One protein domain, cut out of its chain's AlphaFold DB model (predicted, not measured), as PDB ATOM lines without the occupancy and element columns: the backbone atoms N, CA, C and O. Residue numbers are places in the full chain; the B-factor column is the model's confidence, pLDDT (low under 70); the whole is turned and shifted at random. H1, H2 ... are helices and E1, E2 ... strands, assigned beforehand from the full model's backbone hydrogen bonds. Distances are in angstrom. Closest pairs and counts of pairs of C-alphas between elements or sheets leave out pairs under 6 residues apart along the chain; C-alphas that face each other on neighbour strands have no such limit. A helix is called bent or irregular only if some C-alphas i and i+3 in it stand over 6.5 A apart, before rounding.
ATOM      1  N   GLN A   2      17.329  53.058 -24.471       71.44
ATOM      2  CA  GLN A   2      18.680  53.520 -24.857       71.44
ATOM      3  C   GLN A   2      19.807  53.269 -23.827       71.44
ATOM      4  O   GLN A   2      20.939  53.000 -24.222       71.44
ATOM      5  N   THR A   3      19.531  53.309 -22.515       90.06
ATOM      6  CA  THR A   3      20.579  53.143 -21.487       90.06
ATOM      7  C   THR A   3      21.139  51.719 -21.423       90.06
ATOM      8  O   THR A   3      22.350  51.550 -21.336       90.06
ATOM      9  N   LEU A   4      20.286  50.688 -21.501       92.62
ATOM     10  CA  LEU A   4      20.732  49.288 -21.437       92.62
ATOM     11  C   LEU A   4      21.521  48.895 -22.689       92.62
ATOM     12  O   LEU A   4      22.571  48.269 -22.588       92.62
ATOM     13  N   GLU A   5      21.043  49.301 -23.864       94.19
ATOM     14  CA  GLU A   5      21.747  49.074 -25.130       94.19
ATOM     15  C   GLU A   5      23.139  49.718 -25.125       94.19
ATOM     16  O   GLU A   5      24.107  49.088 -25.545       94.19
ATOM     17  N   GLY A   6      23.263  50.935 -24.581       93.25
ATOM     18  CA  GLY A   6      24.551  51.607 -24.408       93.25
ATOM     19  C   GLY A   6      25.512  50.834 -23.500       93.25
ATOM     20  O   GLY A   6      26.665  50.622 -23.869       93.25
ATOM     21  N   LEU A   7      25.032  50.354 -22.346       93.69
ATOM     22  CA  LEU A   7      25.834  49.537 -21.425       93.69
ATOM     23  C   LEU A   7      26.277  48.214 -22.072       93.69
ATOM     24  O   LEU A   7      27.445  47.839 -21.970       93.69
ATOM     25  N   ASN A   8      25.376  47.544 -22.794       94.31
ATOM     26  CA  ASN A   8      25.676  46.304 -23.513       94.31
ATOM     27  C   ASN A   8      26.693  46.515 -24.636       94.31
ATOM     28  O   ASN A   8      27.539  45.654 -24.865       94.31
ATOM     29  N   LYS A   9      26.630  47.656 -25.331       94.00
ATOM     30  CA  LYS A   9      27.609  48.006 -26.361       94.00
ATOM     31  C   LYS A   9      29.006  48.140 -25.759       94.00
ATOM     32  O   LYS A   9      29.937  47.540 -26.283       94.00
ATOM     33  N   ILE A  10      29.136  48.869 -24.649       93.75
ATOM     34  CA  ILE A  10      30.423  49.044 -23.959       93.75
ATOM     35  C   ILE A  10      30.980  47.690 -23.513       93.75
ATOM     36  O   ILE A  10      32.151  47.408 -23.739       93.75
ATOM     37  N   MET A  11      30.142  46.828 -22.930       94.94
ATOM     38  CA  MET A  11      30.551  45.514 -22.413       94.94
ATOM     39  C   MET A  11      30.558  44.395 -23.465       94.94
ATOM     40  O   MET A  11      30.629  43.215 -23.115       94.94
ATOM     41  N   ASN A  12      30.486  44.733 -24.753       94.00
ATOM     42  CA  ASN A  12      30.470  43.743 -25.819       94.00
ATOM     43  C   ASN A  12      31.795  42.966 -25.849       94.00
ATOM     44  O   ASN A  12      32.874  43.544 -25.969       94.00
ATOM     45  N   SER A  13      31.717  41.636 -25.784       93.38
ATOM     46  CA  SER A  13      32.884  40.747 -25.802       93.38
ATOM     47  C   SER A  13      33.542  40.604 -27.182       93.38
ATOM     48  O   SER A  13      34.637  40.042 -27.298       93.38
ATOM     49  N   SER A  14      32.913  41.133 -28.236       92.81
ATOM     50  CA  SER A  14      33.438  41.134 -29.604       92.81
ATOM     51  C   SER A  14      34.848  41.723 -29.663       92.81
ATOM     52  O   SER A  14      35.159  42.717 -29.010       92.81
ATOM     53  N   ARG A  15      35.711  41.105 -30.482       91.12
ATOM     54  CA  ARG A  15      37.121  41.510 -30.648       91.12
ATOM     55  C   ARG A  15      37.877  41.611 -29.309       91.12
ATOM     56  O   ARG A  15      38.699  42.504 -29.142       91.12
ATOM     57  N   ASN A  16      37.611  40.683 -28.383       91.81
ATOM     58  CA  ASN A  16      38.226  40.634 -27.051       91.81
ATOM     59  C   ASN A  16      37.978  41.922 -26.244       91.81
ATOM     60  O   ASN A  16      38.920  42.522 -25.725       91.81
ATOM     61  N   PHE A  17      36.713  42.342 -26.141       95.81
ATOM     62  CA  PHE A  17      36.307  43.517 -25.358       95.81
ATOM     63  C   PHE A  17      36.938  44.836 -25.845       95.81
ATOM     64  O   PHE A  17      37.379  45.645 -25.033       95.81
ATOM     65  N   ALA A  18      37.011  45.061 -27.164       95.19
ATOM     66  CA  ALA A  18      37.705  46.223 -27.739       95.19
ATOM     67  C   ALA A  18      37.166  47.575 -27.226       95.19
ATOM     68  O   ALA A  18      37.942  48.370 -26.699       95.19
ATOM     69  N   ASP A  19      35.849  47.797 -27.305       94.94
ATOM     70  CA  ASP A  19      35.203  49.049 -26.871       94.94
ATOM     71  C   ASP A  19      35.395  49.288 -25.361       94.94
ATOM     72  O   ASP A  19      35.705  50.397 -24.913       94.94
ATOM     73  N   TYR A  20      35.272  48.223 -24.563       96.44
ATOM     74  CA  TYR A  20      35.540  48.251 -23.126       96.44
ATOM     75  C   TYR A  20      37.001  48.617 -22.825       96.44
ATOM     76  O   TYR A  20      37.252  49.461 -21.968       96.44
ATOM     77  N   ARG A  21      37.971  48.014 -23.527       95.44
ATOM     78  CA  ARG A  21      39.406  48.282 -23.332       95.44
ATOM     79  C   ARG A  21      39.771  49.717 -23.689       95.44
ATOM     80  O   ARG A  21      40.508  50.345 -22.936       95.44
ATOM     81  N   GLU A  22      39.249  50.235 -24.799       94.50
ATOM     82  CA  GLU A  22      39.449  51.632 -25.197       94.50
ATOM     83  C   GLU A  22      38.890  52.584 -24.134       94.50
ATOM     84  O   GLU A  22      39.580  53.503 -23.692       94.50
ATOM     85  N   THR A  23      37.677  52.301 -23.649       94.31
ATOM     86  CA  THR A  23      37.048  53.073 -22.572       94.31
ATOM     87  C   THR A  23      37.873  53.014 -21.286       94.31
ATOM     88  O   THR A  23      38.101  54.040 -20.656       94.31
ATOM     89  N   LEU A  24      38.357  51.833 -20.895       94.62
ATOM     90  CA  LEU A  24      39.162  51.666 -19.689       94.62
ATOM     91  C   LEU A  24      40.491  52.430 -19.783       94.62
ATOM     92  O   LEU A  24      40.884  53.076 -18.819       94.62
ATOM     93  N   HIS A  25      41.150  52.420 -20.944       90.50
ATOM     94  CA  HIS A  25      42.445  53.079 -21.144       90.50
ATOM     95  C   HIS A  25      42.386  54.609 -20.974       90.50
ATOM     96  O   HIS A  25      43.391  55.236 -20.641       90.50
ATOM     97  N   VAL A  26      41.227  55.237 -21.198       92.81
ATOM     98  CA  VAL A  26      41.050  56.687 -20.995       92.81
ATOM     99  C   VAL A  26      40.577  57.051 -19.582       92.81
ATOM    100  O   VAL A  26      40.497  58.235 -19.248       92.81
ATOM    101  N   VAL A  27      40.264  56.063 -18.738       92.69
ATOM    102  CA  VAL A  27      39.778  56.279 -17.372       92.69
ATOM    103  C   VAL A  27      40.947  56.442 -16.405       92.69
ATOM    104  O   VAL A  27      41.822  55.589 -16.286       92.69
ATOM    105  N   ASN A  28      40.913  57.526 -15.631       90.44
ATOM    106  CA  ASN A  28      41.800  57.696 -14.487       90.44
ATOM    107  C   ASN A  28      41.190  57.029 -13.237       90.44
ATOM    108  O   ASN A  28      39.971  57.103 -13.057       90.44
ATOM    109  N   PRO A  29      41.998  56.412 -12.351       93.50
ATOM    110  CA  PRO A  29      41.518  55.908 -11.063       93.50
ATOM    111  C   PRO A  29      40.776  56.987 -10.239       93.50
ATOM    112  O   PRO A  29      41.129  58.166 -10.338       93.50
ATOM    113  N   PRO A  30      39.791  56.619  -9.393       95.06
ATOM    114  CA  PRO A  30      39.417  55.259  -8.994       95.06
ATOM    115  C   PRO A  30      38.518  54.546 -10.020       95.06
ATOM    116  O   PRO A  30      37.519  55.092 -10.485       95.06
ATOM    117  N   CYS A  31      38.854  53.296 -10.347       94.81
ATOM    118  CA  CYS A  31      38.092  52.445 -11.263       94.81
ATOM    119  C   CYS A  31      38.178  50.982 -10.806       94.81
ATOM    120  O   CYS A  31      39.232  50.547 -10.343       94.81
ATOM    121  N   VAL A  32      37.095  50.212 -10.958       95.62
ATOM    122  CA  VAL A  32      37.128  48.748 -10.827       95.62
ATOM    123  C   VAL A  32      36.994  48.130 -12.219       95.62
ATOM    124  O   VAL A  32      35.881  48.082 -12.748       95.62
ATOM    125  N   PRO A  33      38.089  47.655 -12.834       95.62
ATOM    126  CA  PRO A  33      37.998  46.988 -14.121       95.62
ATOM    127  C   PRO A  33      37.381  45.588 -13.993       95.62
ATOM    128  O   PRO A  33      37.549  44.891 -12.991       95.62
ATOM    129  N   PHE A  34      36.727  45.129 -15.058       95.81
ATOM    130  CA  PHE A  34      36.333  43.739 -15.234       95.81
ATOM    131  C   PHE A  34      37.572  42.837 -15.347       95.81
ATOM    132  O   PHE A  34      38.228  42.753 -16.387       95.81
ATOM    133  N   LEU A  35      37.874  42.135 -14.253       95.56
ATOM    134  CA  LEU A  35      39.067  41.301 -14.109       95.56
ATOM    135  C   LEU A  35      39.167  40.185 -15.163       95.56
ATOM    136  O   LEU A  35      40.275  39.802 -15.532       95.56
ATOM    137  N   GLY A  36      38.036  39.691 -15.679       95.62
ATOM    138  CA  GLY A  36      38.006  38.621 -16.680       95.62
ATOM    139  C   GLY A  36      38.845  38.932 -17.924       95.62
ATOM    140  O   GLY A  36      39.559  38.060 -18.404       95.62
ATOM    141  N   VAL A  37      38.846  40.190 -18.372       95.56
ATOM    142  CA  VAL A  37      39.625  40.666 -19.531       95.56
ATOM    143  C   VAL A  37      41.128  40.490 -19.303       95.56
ATOM    144  O   VAL A  37      41.831  39.946 -20.152       95.56
ATOM    145  N   TYR A  38      41.610  40.876 -18.122       96.44
ATOM    146  CA  TYR A  38      43.015  40.729 -17.755       96.44
ATOM    147  C   TYR A  38      43.420  39.272 -17.526       96.44
ATOM    148  O   TYR A  38      44.522  38.876 -17.897       96.44
ATOM    149  N   LEU A  39      42.535  38.456 -16.944       97.12
ATOM    150  CA  LEU A  39      42.785  37.021 -16.787       97.12
ATOM    151  C   LEU A  39      42.916  36.334 -18.146       97.12
ATOM    152  O   LEU A  39      43.822  35.529 -18.330       97.12
ATOM    153  N   THR A  40      42.070  36.690 -19.114       96.06
ATOM    154  CA  THR A  40      42.188  36.208 -20.492       96.06
ATOM    155  C   THR A  40      43.542  36.573 -21.107       96.06
ATOM    156  O   THR A  40      44.183  35.710 -21.704       96.06
ATOM    157  N   ASP A  41      44.028  37.802 -20.912       96.69
ATOM    158  CA  ASP A  41      45.346  38.215 -21.415       96.69
ATOM    159  C   ASP A  41      46.489  37.444 -20.752       96.69
ATOM    160  O   ASP A  41      47.406  36.981 -21.434       96.69
ATOM    161  N   LEU A  42      46.429  37.259 -19.430       98.19
ATOM    162  CA  LEU A  42      47.416  36.474 -18.689       98.19
ATOM    163  C   LEU A  42      47.445  35.019 -19.166       98.19
ATOM    164  O   LEU A  42      48.533  34.492 -19.399       98.19
ATOM    165  N   THR A  43      46.283  34.403 -19.385       97.69
ATOM    166  CA  THR A  43      46.174  33.051 -19.953       97.69
ATOM    167  C   THR A  43      46.773  32.995 -21.359       97.69
ATOM    168  O   THR A  43      47.616  32.142 -21.630       97.69
ATOM    169  N   PHE A  44      46.448  33.947 -22.243       97.31
ATOM    170  CA  PHE A  44      47.032  33.995 -23.588       97.31
ATOM    171  C   PHE A  44      48.554  34.185 -23.579       97.31
ATOM    172  O   PHE A  44      49.261  33.599 -24.405       97.31
ATOM    173  N   ILE A  45      49.086  34.996 -22.661       98.06
ATOM    174  CA  ILE A  45      50.532  35.168 -22.501       98.06
ATOM    175  C   ILE A  45      51.171  33.868 -22.007       98.06
ATOM    176  O   ILE A  45      52.228  33.487 -22.526       98.06
ATOM    177  N   GLU A  46      50.555  33.206 -21.027       97.38
ATOM    178  CA  GLU A  46      51.074  31.981 -20.423       97.38
ATOM    179  C   GLU A  46      51.136  30.836 -21.436       97.38
ATOM    180  O   GLU A  46      52.216  30.268 -21.631       97.38
ATOM    181  N   ASP A  47      50.034  30.592 -22.144       97.06
ATOM    182  CA  ASP A  47      49.889  29.487 -23.097       97.06
ATOM    183  C   ASP A  47      50.609  29.762 -24.425       97.06
ATOM    184  O   ASP A  47      51.183  28.862 -25.044       97.06
ATOM    185  N   GLY A  48      50.626  31.021 -24.874       96.19
ATOM    186  CA  GLY A  48      51.203  31.407 -26.163       96.19
ATOM    187  C   GLY A  48      52.729  31.542 -26.167       96.19
ATOM    188  O   GLY A  48      53.340  31.592 -27.239       96.19
ATOM    189  N   ASN A  49      53.377  31.625 -24.996       95.88
ATOM    190  CA  ASN A  49      54.810  31.907 -24.891       95.88
ATOM    191  C   ASN A  49      55.522  30.918 -23.956       95.88
ATOM    192  O   ASN A  49      55.172  30.754 -22.791       95.88
ATOM    193  N   SER A  50      56.612  30.309 -24.430       95.44
ATOM    194  CA  SER A  50      57.445  29.429 -23.602       95.44
ATOM    195  C   SER A  50      58.190  30.208 -22.510       95.44
ATOM    196  O   SER A  50      58.666  31.319 -22.748       95.44
ATOM    197  N   ASN A  51      58.348  29.598 -21.330       95.88
ATOM    198  CA  ASN A  51      59.086  30.178 -20.195       95.88
ATOM    199  C   ASN A  51      60.585  30.388 -20.476       95.88
ATOM    200  O   ASN A  51      61.205  31.279 -19.895       95.88
ATOM    201  N   TYR A  52      61.141  29.601 -21.395       96.75
ATOM    202  CA  TYR A  52      62.534  29.661 -21.830       96.75
ATOM    203  C   TYR A  52      62.615  29.918 -23.334       96.75
ATOM    204  O   TYR A  52      61.660  29.662 -24.076       96.75
ATOM    205  N   LEU A  53      63.755  30.419 -23.802       94.81
ATOM    206  CA  LEU A  53      63.989  30.641 -25.226       94.81
ATOM    207  C   LEU A  53      63.986  29.310 -25.993       94.81
ATOM    208  O   LEU A  53      64.615  28.337 -25.585       94.81
ATOM    209  N   LYS A  54      63.344  29.274 -27.168       88.81
ATOM    210  CA  LYS A  54      63.222  28.044 -27.985       88.81
ATOM    211  C   LYS A  54      64.570  27.384 -28.302       88.81
ATOM    212  O   LYS A  54      64.651  26.164 -28.384       88.81
ATOM    213  N   LYS A  55      65.621  28.193 -28.476       89.06
ATOM    214  CA  LYS A  55      66.982  27.740 -28.805       89.06
ATOM    215  C   LYS A  55      67.838  27.396 -27.578       89.06
ATOM    216  O   LYS A  55      68.910  26.835 -27.748       89.06
ATOM    217  N   SER A  56      67.402  27.737 -26.363       90.12
ATOM    218  CA  SER A  56      68.142  27.445 -25.133       90.12
ATOM    219  C   SER A  56      67.190  27.271 -23.955       90.12
ATOM    220  O   SER A  56      66.585  28.229 -23.472       90.12
ATOM    221  N   ARG A  57      67.100  26.034 -23.455       83.44
ATOM    222  CA  ARG A  57      66.186  25.651 -22.368       83.44
ATOM    223  C   ARG A  57      66.571  26.216 -20.996       83.44
ATOM    224  O   ARG A  57      65.819  26.034 -20.050       83.44
ATOM    225  N   HIS A  58      67.719  26.880 -20.884       91.81
ATOM    226  CA  HIS A  58      68.228  27.442 -19.626       91.81
ATOM    227  C   HIS A  58      68.107  28.968 -19.582       91.81
ATOM    228  O   HIS A  58      68.293  29.573 -18.531       91.81
ATOM    229  N   LEU A  59      67.806  29.604 -20.721       95.88
ATOM    230  CA  LEU A  59      67.686  31.054 -20.814       95.88
ATOM    231  C   LEU A  59      66.224  31.463 -20.686       95.88
ATOM    232  O   LEU A  59      65.382  31.053 -21.487       95.88
ATOM    233  N   ILE A  60      65.932  32.281 -19.677       97.12
ATOM    234  CA  ILE A  60      64.593  32.803 -19.400       97.12
ATOM    235  C   ILE A  60      64.107  33.639 -20.586       97.12
ATOM    236  O   ILE A  60      64.828  34.476 -21.128       97.12
ATOM    237  N   ASN A  61      62.846  33.445 -20.961       97.06
ATOM    238  CA  ASN A  61      62.179  34.299 -21.930       97.06
ATOM    239  C   ASN A  61      61.707  35.601 -21.262       97.06
ATOM    240  O   ASN A  61      60.575  35.701 -20.779       97.06
ATOM    241  N   PHE A  62      62.572  36.616 -21.237       97.62
ATOM    242  CA  PHE A  62      62.238  37.921 -20.661       97.62
ATOM    243  C   PHE A  62      61.103  38.638 -21.397       97.62
ATOM    244  O   PHE A  62      60.363  39.375 -20.757       97.62
ATOM    245  N   SER A  63      60.883  38.370 -22.688       97.00
ATOM    246  CA  SER A  63      59.736  38.928 -23.416       97.00
ATOM    247  C   SER A  63      58.404  38.445 -22.842       97.00
ATOM    248  O   SER A  63      57.482  39.243 -22.703       97.00
ATOM    249  N   LYS A  64      58.302  37.167 -22.445       98.00
ATOM    250  CA  LYS A  64      57.117  36.659 -21.728       98.00
ATOM    251  C   LYS A  64      56.944  37.378 -20.391       98.00
ATOM    252  O   LYS A  64      55.860  37.857 -20.089       98.00
ATOM    253  N   ARG A  65      58.025  37.479 -19.608       98.06
ATOM    254  CA  ARG A  65      58.001  38.115 -18.280       98.06
ATOM    255  C   ARG A  65      57.613  39.589 -18.346       98.06
ATOM    256  O   ARG A  65      56.839  40.033 -17.509       98.06
ATOM    257  N   MET A  66      58.102  40.311 -19.350       98.38
ATOM    258  CA  MET A  66      57.760  41.710 -19.580       98.38
ATOM    259  C   MET A  66      56.264  41.878 -19.869       98.38
ATOM    260  O   MET A  66      55.615  42.633 -19.156       98.38
ATOM    261  N   LYS A  67      55.695  41.089 -20.793       98.25
ATOM    262  CA  LYS A  67      54.250  41.118 -21.095       98.25
ATOM    263  C   LYS A  67      53.381  40.821 -19.871       98.25
ATOM    264  O   LYS A  67      52.416  41.525 -19.606       98.25
ATOM    265  N   THR A  68      53.731  39.791 -19.096       98.25
ATOM    266  CA  THR A  68      53.017  39.476 -17.847       98.25
ATOM    267  C   THR A  68      53.091  40.643 -16.856       98.25
ATOM    268  O   THR A  68      52.092  40.991 -16.234       98.25
ATOM    269  N   ALA A  69      54.267  41.261 -16.710       98.38
ATOM    270  CA  ALA A  69      54.467  42.379 -15.795       98.38
ATOM    271  C   ALA A  69      53.716  43.650 -16.227       98.38
ATOM    272  O   ALA A  69      53.269  44.393 -15.358       98.38
ATOM    273  N   GLU A  70      53.570  43.902 -17.528       97.69
ATOM    274  CA  GLU A  70      52.770  45.011 -18.066       97.69
ATOM    275  C   GLU A  70      51.301  44.877 -17.653       97.69
ATOM    276  O   GLU A  70      50.759  45.795 -17.042       97.69
ATOM    277  N   VAL A  71      50.702  43.696 -17.853       97.31
ATOM    278  CA  VAL A  71      49.311  43.430 -17.447       97.31
ATOM    279  C   VAL A  71      49.116  43.616 -15.938       97.31
ATOM    280  O   VAL A  71      48.176  44.276 -15.501       97.31
ATOM    281  N   ILE A  72      50.024  43.076 -15.119       97.56
ATOM    282  CA  ILE A  72      49.952  43.231 -13.656       97.56
ATOM    283  C   ILE A  72      50.060  44.706 -13.250       97.56
ATOM    284  O   ILE A  72      49.361  45.147 -12.339       97.56
ATOM    285  N   ARG A  73      50.920  45.477 -13.920       96.56
ATOM    286  CA  ARG A  73      51.123  46.895 -13.618       96.56
ATOM    287  C   ARG A  73      49.873  47.723 -13.893       96.56
ATOM    288  O   ARG A  73      49.551  48.588 -13.085       96.56
ATOM    289  N   GLU A  74      49.154  47.438 -14.977       94.31
ATOM    290  CA  GLU A  74      47.864  48.084 -15.247       94.31
ATOM    291  C   GLU A  74      46.840  47.783 -14.148       94.31
ATOM    292  O   GLU A  74      46.190  48.696 -13.643       94.31
ATOM    293  N   ILE A  75      46.742  46.528 -13.696       95.44
ATOM    294  CA  ILE A  75      45.856  46.162 -12.579       95.44
ATOM    295  C   ILE A  75      46.223  46.962 -11.319       95.44
ATOM    296  O   ILE A  75      45.349  47.520 -10.653       95.44
ATOM    297  N   GLN A  76      47.516  47.054 -11.004       95.56
ATOM    298  CA  GLN A  76      48.010  47.791  -9.838       95.56
ATOM    299  C   GLN A  76      47.732  49.298  -9.927       95.56
ATOM    300  O   GLN A  76      47.465  49.926  -8.901       95.56
ATOM    301  N   GLN A  77      47.736  49.884 -11.128       94.44
ATOM    302  CA  GLN A  77      47.379  51.290 -11.321       94.44
ATOM    303  C   GLN A  77      45.959  51.580 -10.819       94.44
ATOM    304  O   GLN A  77      45.755  52.560 -10.100       94.44
ATOM    305  N   TYR A  78      44.988  50.712 -11.110       94.94
ATOM    306  CA  TYR A  78      43.606  50.889 -10.649       94.94
ATOM    307  C   TYR A  78      43.409  50.609  -9.153       94.94
ATOM    308  O   TYR A  78      42.447  51.089  -8.561       94.94
ATOM    309  N   GLN A  79      44.345  49.904  -8.515       95.31
ATOM    310  CA  GLN A  79      44.358  49.684  -7.063       95.31
ATOM    311  C   GLN A  79      44.988  50.847  -6.278       95.31
ATOM    312  O   GLN A  79      44.863  50.894  -5.056       95.31
ATOM    313  N   SER A  80      45.665  51.780  -6.955       95.12
ATOM    314  CA  SER A  80      46.437  52.846  -6.301       95.12
ATOM    315  C   SER A  80      45.586  53.947  -5.659       95.12
ATOM    316  O   SER A  80      46.040  54.599  -4.719       95.12
ATOM    317  N   VAL A  81      44.354  54.152  -6.141       95.81
ATOM    318  CA  VAL A  81      43.454  55.210  -5.667       95.81
ATOM    319  C   VAL A  81      42.130  54.589  -5.221       95.81
ATOM    320  O   VAL A  81      41.414  54.028  -6.053       95.81
ATOM    321  N   PRO A  82      41.762  54.694  -3.931       95.81
ATOM    322  CA  PRO A  82      40.465  54.233  -3.459       95.81
ATOM    323  C   PRO A  82      39.352  55.208  -3.861       95.81
ATOM    324  O   PRO A  82      39.567  56.409  -4.029       95.81
ATOM    325  N   TYR A  83      38.123  54.703  -3.942       96.50
ATOM    326  CA  TYR A  83      36.946  55.557  -4.071       96.50
ATOM    327  C   TYR A  83      36.759  56.436  -2.830       96.50
ATOM    328  O   TYR A  83      36.856  55.959  -1.698       96.50
ATOM    329  N   HIS A  84      36.396  57.704  -3.033       96.19
ATOM    330  CA  HIS A  84      36.090  58.645  -1.951       96.19
ATOM    331  C   HIS A  84      34.630  58.515  -1.471       96.19
ATOM    332  O   HIS A  84      33.869  59.481  -1.442       96.19
ATOM    333  N   LEU A  85      34.215  57.289  -1.148       96.25
ATOM    334  CA  LEU A  85      32.861  56.961  -0.701       96.25
ATOM    335  C   LEU A  85      32.839  56.735   0.810       96.25
ATOM    336  O   LEU A  85      33.762  56.155   1.379       96.25
TER     337      LEU A  85
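Overview. This is residues 2 to 85 of the 135 residues of the protein "Protein ste6" of Neolecta irregularis (strain DAH-3) (UniProt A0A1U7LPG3). Two long helices, H3 and H4, lie side by side and run opposite ways; the chain turns between them through a loop that holds the short strand E1 at one end of the model. Beyond the other end of H3 comes H2, and H1 meets H2 at nearly a right angle, with H1 and E1 at opposite ends of the length. The printed part has 84 residues with four named helices and one named strand, in the order H1, H2, H3, E1, H4, and its class is mostly helix. The whole is loose, with a radius of gyration of the C-alphas of 16.4 A, and it is flat, spanning 55 by 31 by 16 A.

Arrangement. H1, residues 2 to 10, touches H2, residues 14 to 25, about perpendicular at 80 degrees. Their closest C-alphas are those of Ile 10 and Tyr 20, 5.2 A apart, and H2 touches H1 with residues 19 to 23 alone. H2 is irregular: C-alphas 16 and 19 are 8.9 A apart. H2 and H3, residues 35 to 48, are close but not clearly touching, at a steep tilt of 61 degrees, opposite ways; their closest C-alphas are those of Phe 17 and Val 37, 7.3 A apart. E1, residues 56 to 60, pairs with no named strand and is apart from H3. E1 and H4, residues 62 to 79, meet only through their link. H3 and H4 touch at a shallow tilt of 6 degrees, opposite ways, with the C-alphas of Leu 42 and Thr 68 closest at 6.4 A. H4 touches H3 with residues 64 to 71 alone. H1 is apart from H3 and H4, and H2 is apart from H4. In H1, H3 and H4 every O i to N i+4 pair is within hydrogen-bond range; in H2 it is 5 of 8.

Along the chain. H1 begins at C-alpha 2, (18.680, 53.520, -24.857), and is 12.6 A long from first to last C-alpha. H2 is 17.2 A long and H3 19.8 A, with C-alpha 35 at (39.067, 41.301, -14.109). E1 measures 8.6 A. H4, the longest helix with 18 residues, is 25.4 A long and ends at C-alpha 79, (44.358, 49.684, -7.063).

Size, cuts and confidence. The two C-alphas farthest apart are those of Gln 2 and His 58, 56.2 A. The printed part runs from residue 2 to 85 with no cut. The links from H1 to H2 and from E1 to H4 are tight, those from H2 to H3 and from H3 to E1 are short, and no link is long. The mean pLDDT of the printed part is 94.8, and no printed residue is under 70.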